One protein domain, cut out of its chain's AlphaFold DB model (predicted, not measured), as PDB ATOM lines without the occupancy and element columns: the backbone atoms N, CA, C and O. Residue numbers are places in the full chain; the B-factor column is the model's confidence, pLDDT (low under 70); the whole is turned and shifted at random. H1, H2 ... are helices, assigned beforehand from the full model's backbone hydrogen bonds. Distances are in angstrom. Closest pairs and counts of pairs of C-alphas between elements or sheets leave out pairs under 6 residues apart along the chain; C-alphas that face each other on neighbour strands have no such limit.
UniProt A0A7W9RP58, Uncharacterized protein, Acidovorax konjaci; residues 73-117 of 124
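What this domain is: This is residues 73 to 117 of the 124 residues of an uncharacterized protein of Acidovorax konjaci (UniProt A0A7W9RP58). Two helices, H1 and H2, cross at a slant and run the same way, meeting near Arg 81 of H1 and Gln 102 of H2. A wide loop, residues 87 to 98, folds back from the end of H1 to the beginning of H2. The printed part has 45 residues with two named helices, H1 then H2, no named strand, and the class all helix. It is compact, with a radius of gyration of the C-alphas of 10.4 A and spans of 30 by 22 by 16 A.

Where its parts are: Find C-alpha 73 at (11.468, -27.021, -52.585); from there H1, residues 73 to 86, runs 20.2 A to C-alpha 86. Then find C-alpha 99 at (18.823, -34.070, -51.254), where H2, residues 99 to 115, begins; it runs 24.6 A to C-alpha 115 at (27.691, -28.356, -29.076).

How they stand to each other: Look at Arg 81 and Gln 102: H1 and H2 touch, and these are their closest C-alphas, 6.2 A apart. Their lines stand at a steep tilt of 47 degrees, the same way. In H1 and H2 every O i to N i+4 pair is within hydrogen-bond range.

The domain as a whole: The C-alphas of Val 74 and Gly 117 are the two farthest apart, at 30.5 A. The printed part has no cut, and the link from H1 to H2, 12 residues, is long. The mean pLDDT of the printed part is 82.5; residue 117 is under 70.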
ATOM      1  N   ASP A  73      10.680 -25.836 -52.911       77.50
ATOM      2  CA  ASP A  73      11.468 -27.021 -52.585       77.50
ATOM      3  C   ASP A  73      12.848 -27.032 -53.257       77.50
ATOM      4  O   ASP A  73      13.803 -27.577 -52.707       77.50
ATOM      5  N   VAL A  74      12.973 -26.435 -54.440       78.06
ATOM      6  CA  VAL A  74      14.240 -26.294 -55.159       78.06
ATOM      7  C   VAL A  74      15.038 -25.121 -54.588       78.06
ATOM      8  O   VAL A  74      16.248 -25.248 -54.389       78.06
ATOM      9  N   ALA A  75      14.373 -24.006 -54.278       82.19
ATOM     10  CA  ALA A  75      14.999 -22.845 -53.649       82.19
ATOM     11  C   ALA A  75      15.612 -23.201 -52.282       82.19
ATOM     12  O   ALA A  75      16.770 -22.867 -52.016       82.19
ATOM     13  N   GLU A  76      14.888 -23.962 -51.456       80.44
ATOM     14  CA  GLU A  76      15.375 -24.401 -50.146       80.44
ATOM     15  C   GLU A  76      16.565 -25.365 -50.262       80.44
ATOM     16  O   GLU A  76      17.528 -25.260 -49.505       80.44
ATOM     17  N   ARG A  77      16.583 -26.259 -51.261       82.12
ATOM     18  CA  ARG A  77      17.740 -27.146 -51.501       82.12
ATOM     19  C   ARG A  77      19.003 -26.363 -51.839       82.12
ATOM     20  O   ARG A  77      20.073 -26.686 -51.326       82.12
ATOM     21  N   PHE A  78      18.895 -25.339 -52.684       82.06
ATOM     22  CA  PHE A  78      20.035 -24.476 -52.992       82.06
ATOM     23  C   PHE A  78      20.519 -23.728 -51.751       82.06
ATOM     24  O   PHE A  78      21.720 -23.715 -51.490       82.06
ATOM     25  N   ARG A  79      19.593 -23.214 -50.933       84.25
ATOM     26  CA  ARG A  79      19.921 -22.556 -49.664       84.25
ATOM     27  C   ARG A  79      20.671 -23.484 -48.705       84.25
ATOM     28  O   ARG A  79      21.714 -23.099 -48.187       84.25
ATOM     29  N   ILE A  80      20.181 -24.709 -48.504       84.31
ATOM     30  CA  ILE A  80      20.814 -25.711 -47.630       84.31
ATOM     31  C   ILE A  80      22.201 -26.093 -48.150       84.31
ATOM     32  O   ILE A  80      23.154 -26.188 -47.378       84.31
ATOM     33  N   ARG A  81      22.336 -26.311 -49.461       85.44
ATOM     34  CA  ARG A  81      23.632 -26.606 -50.078       85.44
ATOM     35  C   ARG A  81      24.631 -25.482 -49.816       85.44
ATOM     36  O   ARG A  81      25.772 -25.766 -49.465       85.44
ATOM     37  N   ASP A  82      24.215 -24.237 -50.007       84.75
ATOM     38  CA  ASP A  82      25.096 -23.083 -49.860       84.75
ATOM     39  C   ASP A  82      25.478 -22.859 -48.380       84.75
ATOM     40  O   ASP A  82      26.644 -22.598 -48.091       84.75
ATOM     41  N   GLU A  83      24.548 -23.078 -47.439       84.19
ATOM     42  CA  GLU A  83      24.803 -23.087 -45.984       84.19
ATOM     43  C   GLU A  83      25.851 -24.146 -45.601       84.19
ATOM     44  O   GLU A  83      26.799 -23.866 -44.869       84.19
ATOM     45  N   LEU A  84      25.740 -25.349 -46.167       85.69
ATOM     46  CA  LEU A  84      26.698 -26.428 -45.938       85.69
ATOM     47  C   LEU A  84      28.076 -26.139 -46.525       85.69
ATOM     48  O   LEU A  84      29.079 -26.396 -45.872       85.69
ATOM     49  N   LEU A  85      28.142 -25.613 -47.748       86.81
ATOM     50  CA  LEU A  85      29.414 -25.289 -48.398       86.81
ATOM     51  C   LEU A  85      30.139 -24.116 -47.726       86.81
ATOM     52  O   LEU A  85      31.361 -24.028 -47.825       86.81
ATOM     53  N   ALA A  86      29.411 -23.239 -47.033       86.69
ATOM     54  CA  ALA A  86      29.998 -22.168 -46.235       86.69
ATOM     55  C   ALA A  86      30.636 -22.674 -44.925       86.69
ATOM     56  O   ALA A  86      31.462 -21.972 -44.338       86.69
ATOM     57  N   HIS A  87      30.283 -23.878 -44.457       83.62
ATOM     58  CA  HIS A  87      30.769 -24.397 -43.184       83.62
ATOM     59  C   HIS A  87      32.164 -25.049 -43.324       83.62
ATOM     60  O   HIS A  87      32.335 -25.993 -44.100       83.62
ATOM     61  N   PRO A  88      33.180 -24.639 -42.535       82.81
ATOM     62  CA  PRO A  88      34.572 -25.071 -42.722       82.81
ATOM     63  C   PRO A  88      34.807 -26.572 -42.486       82.81
ATOM     64  O   PRO A  88      35.805 -27.126 -42.945       82.81
ATOM     65  N   ALA A  89      33.904 -27.244 -41.765       80.50
ATOM     66  CA  ALA A  89      33.977 -28.687 -41.532       80.50
ATOM     67  C   ALA A  89      33.362 -29.533 -42.666       80.50
ATOM     68  O   ALA A  89      33.463 -30.758 -42.630       80.50
ATOM     69  N   VAL A  90      32.724 -28.912 -43.662       82.69
ATOM     70  CA  VAL A  90      32.069 -29.619 -44.766       82.69
ATOM     71  C   VAL A  90      33.019 -29.696 -45.956       82.69
ATOM     72  O   VAL A  90      33.493 -28.689 -46.473       82.69
ATOM     73  N   LYS A  91      33.284 -30.918 -46.420       85.94
ATOM     74  CA  LYS A  91      34.025 -31.175 -47.659       85.94
ATOM     75  C   LYS A  91      33.113 -31.928 -48.624       85.94
ATOM     76  O   LYS A  91      32.785 -33.082 -48.344       85.94
ATOM     77  N   PRO A  92      32.672 -31.308 -49.732       81.75
ATOM     78  CA  PRO A  92      31.768 -31.965 -50.663       81.75
ATOM     79  C   PRO A  92      32.487 -33.113 -51.381       81.75
ATOM     80  O   PRO A  92      33.526 -32.921 -52.008       81.75
ATOM     81  N   GLY A  93      31.918 -34.314 -51.281       82.00
ATOM     82  CA  GLY A  93      32.345 -35.499 -52.023       82.00
ATOM     83  C   GLY A  93      31.361 -35.875 -53.139       82.00
ATOM     84  O   GLY A  93      30.319 -35.228 -53.301       82.00
ATOM     85  N   PRO A  94      31.651 -36.939 -53.906       85.44
ATOM     86  CA  PRO A  94      30.701 -37.500 -54.864       85.44
ATOM     87  C   PRO A  94      29.353 -37.797 -54.188       85.44
ATOM     88  O   PRO A  94      29.309 -38.431 -53.137       85.44
ATOM     89  N   GLY A  95      28.251 -37.315 -54.770       81.38
ATOM     90  CA  GLY A  95      26.904 -37.487 -54.207       81.38
ATOM     91  C   GLY A  95      26.448 -36.398 -53.227       81.38
ATOM     92  O   GLY A  95      25.306 -36.442 -52.779       81.38
ATOM     93  N   PHE A  96      27.266 -35.377 -52.943       85.31
ATOM     94  CA  PHE A  96      26.873 -34.242 -52.088       85.31
ATOM     95  C   PHE A  96      25.661 -33.449 -52.616       85.31
ATOM     96  O   PHE A  96      24.970 -32.787 -51.852       85.31
ATOM     97  N   SER A  97      25.365 -33.509 -53.917       81.75
ATOM     98  CA  SER A  97      24.172 -32.886 -54.510       81.75
ATOM     99  C   SER A  97      22.867 -33.646 -54.234       81.75
ATOM    100  O   SER A  97      21.796 -33.151 -54.584       81.75
ATOM    101  N   ALA A  98      22.926 -34.836 -53.626       84.94
ATOM    102  CA  ALA A  98      21.738 -35.611 -53.301       84.94
ATOM    103  C   ALA A  98      20.954 -34.951 -52.144       84.94
ATOM    104  O   ALA A  98      21.546 -34.668 -51.098       84.94
ATOM    105  N   PRO A  99      19.623 -34.769 -52.265       78.94
ATOM    106  CA  PRO A  99      18.823 -34.070 -51.254       78.94
ATOM    107  C   PRO A  99      18.949 -34.659 -49.841       78.94
ATOM    108  O   PRO A  99      19.072 -33.914 -48.874       78.94
ATOM    109  N   GLY A 100      18.982 -35.993 -49.721       81.69
ATOM    110  CA  GLY A 100      19.120 -36.673 -48.427       81.69
ATOM    111  C   GLY A 100      20.493 -36.497 -47.770       81.69
ATOM    112  O   GLY A 100      20.606 -36.534 -46.546       81.69
ATOM    113  N   VAL A 101      21.544 -36.272 -48.565       85.12
ATOM    114  CA  VAL A 101      22.903 -36.042 -48.052       85.12
ATOM    115  C   VAL A 101      23.018 -34.626 -47.496       85.12
ATOM    116  O   VAL A 101      23.599 -34.430 -46.433       85.12
ATOM    117  N   GLN A 102      22.413 -33.647 -48.171       85.25
ATOM    118  CA  GLN A 102      22.403 -32.255 -47.722       85.25
ATOM    119  C   GLN A 102      21.544 -32.066 -46.471       85.25
ATOM    120  O   GLN A 102      21.995 -31.451 -45.510       85.25
ATOM    121  N   SER A 103      20.342 -32.647 -46.414       82.81
ATOM    122  CA  SER A 103      19.508 -32.555 -45.207       82.81
ATOM    123  C   SER A 103      20.205 -33.154 -43.979       82.81
ATOM    124  O   SER A 103      20.231 -32.537 -42.915       82.81
ATOM    125  N   THR A 104      20.842 -34.316 -44.146       84.31
ATOM    126  CA  THR A 104      21.609 -34.976 -43.079       84.31
ATOM    127  C   THR A 104      22.846 -34.166 -42.699       84.31
ATOM    128  O   THR A 104      23.116 -33.970 -41.517       84.31
ATOM    129  N   GLY A 105      23.580 -33.647 -43.686       82.81
ATOM    130  CA  GLY A 105      24.741 -32.794 -43.453       82.81
ATOM    131  C   GLY A 105      24.386 -31.549 -42.643       82.81
ATOM    132  O   GLY A 105      25.110 -31.212 -41.711       82.81
ATOM    133  N   LYS A 106      23.258 -30.896 -42.959       85.31
ATOM    134  CA  LYS A 106      22.788 -29.708 -42.238       85.31
ATOM    135  C   LYS A 106      22.497 -30.023 -40.777       85.31
ATOM    136  O   LYS A 106      22.990 -29.323 -39.904       85.31
ATOM    137  N   ALA A 107      21.787 -31.119 -40.508       85.94
ATOM    138  CA  ALA A 107      21.503 -31.545 -39.140       85.94
ATOM    139  C   ALA A 107      22.784 -31.826 -38.329       85.94
ATOM    140  O   ALA A 107      22.848 -31.510 -37.144       85.94
ATOM    141  N   ILE A 108      23.813 -32.394 -38.967       81.94
ATOM    142  CA  ILE A 108      25.110 -32.643 -38.325       81.94
ATOM    143  C   ILE A 108      25.822 -31.322 -38.010       81.94
ATOM    144  O   ILE A 108      26.329 -31.163 -36.903       81.94
ATOM    145  N   VAL A 109      25.853 -30.380 -38.958       84.94
ATOM    146  CA  VAL A 109      26.463 -29.055 -38.753       84.94
ATOM    147  C   VAL A 109      25.744 -28.294 -37.637       84.94
ATOM    148  O   VAL A 109      26.402 -27.858 -36.697       84.94
ATOM    149  N   ASP A 110      24.411 -28.249 -37.662       84.06
ATOM    150  CA  ASP A 110      23.598 -27.590 -36.632       84.06
ATOM    151  C   ASP A 110      23.869 -28.183 -35.232       84.06
ATOM    152  O   ASP A 110      23.990 -27.453 -34.242       84.06
ATOM    153  N   ALA A 111      24.020 -29.509 -35.128       83.06
ATOM    154  CA  ALA A 111      24.362 -30.180 -33.874       83.06
ATOM    155  C   ALA A 111      25.788 -29.851 -33.396       83.06
ATOM    156  O   ALA A 111      26.004 -29.657 -32.197       83.06
ATOM    157  N   ILE A 112      26.756 -29.766 -34.314       80.38
ATOM    158  CA  ILE A 112      28.142 -29.390 -34.004       80.38
ATOM    159  C   ILE A 112      28.208 -27.943 -33.515       80.38
ATOM    160  O   ILE A 112      28.836 -27.685 -32.490       80.38
ATOM    161  N   ASP A 113      27.545 -27.016 -34.202       82.31
ATOM    162  CA  ASP A 113      27.531 -25.601 -33.831       82.31
ATOM    163  C   ASP A 113      26.875 -25.392 -32.460       82.31
ATOM    164  O   ASP A 113      27.421 -24.684 -31.606       82.31
ATOM    165  N   THR A 114      25.781 -26.114 -32.195       81.81
ATOM    166  CA  THR A 114      25.118 -26.139 -30.883       81.81
ATOM    167  C   THR A 114      26.052 -26.662 -29.789       81.81
ATOM    168  O   THR A 114      26.166 -26.052 -28.726       81.81
ATOM    169  N   ALA A 115      26.763 -27.765 -30.040       76.94
ATOM    170  CA  ALA A 115      27.691 -28.356 -29.076       76.94
ATOM    171  C   ALA A 115      28.940 -27.492 -28.832       76.94
ATOM    172  O   ALA A 115      29.499 -27.509 -27.737       76.94
ATOM    173  N   GLN A 116      29.383 -26.729 -29.834       77.25
ATOM    174  CA  GLN A 116      30.549 -25.846 -29.744       77.25
ATOM    175  C   GLN A 116      30.216 -24.450 -29.201       77.25
ATOM    176  O   GLN A 116      31.118 -23.621 -29.073       77.25
ATOM    177  N   GLY A 117      28.945 -24.163 -28.897       67.06
ATOM    178  CA  GLY A 117      28.511 -22.843 -28.433       67.06
ATOM    179  C   GLY A 117      28.714 -21.733 -29.470       67.06
ATOM    180  O   GLY A 117      28.640 -20.552 -29.124       67.06
TER     181      GLY A 117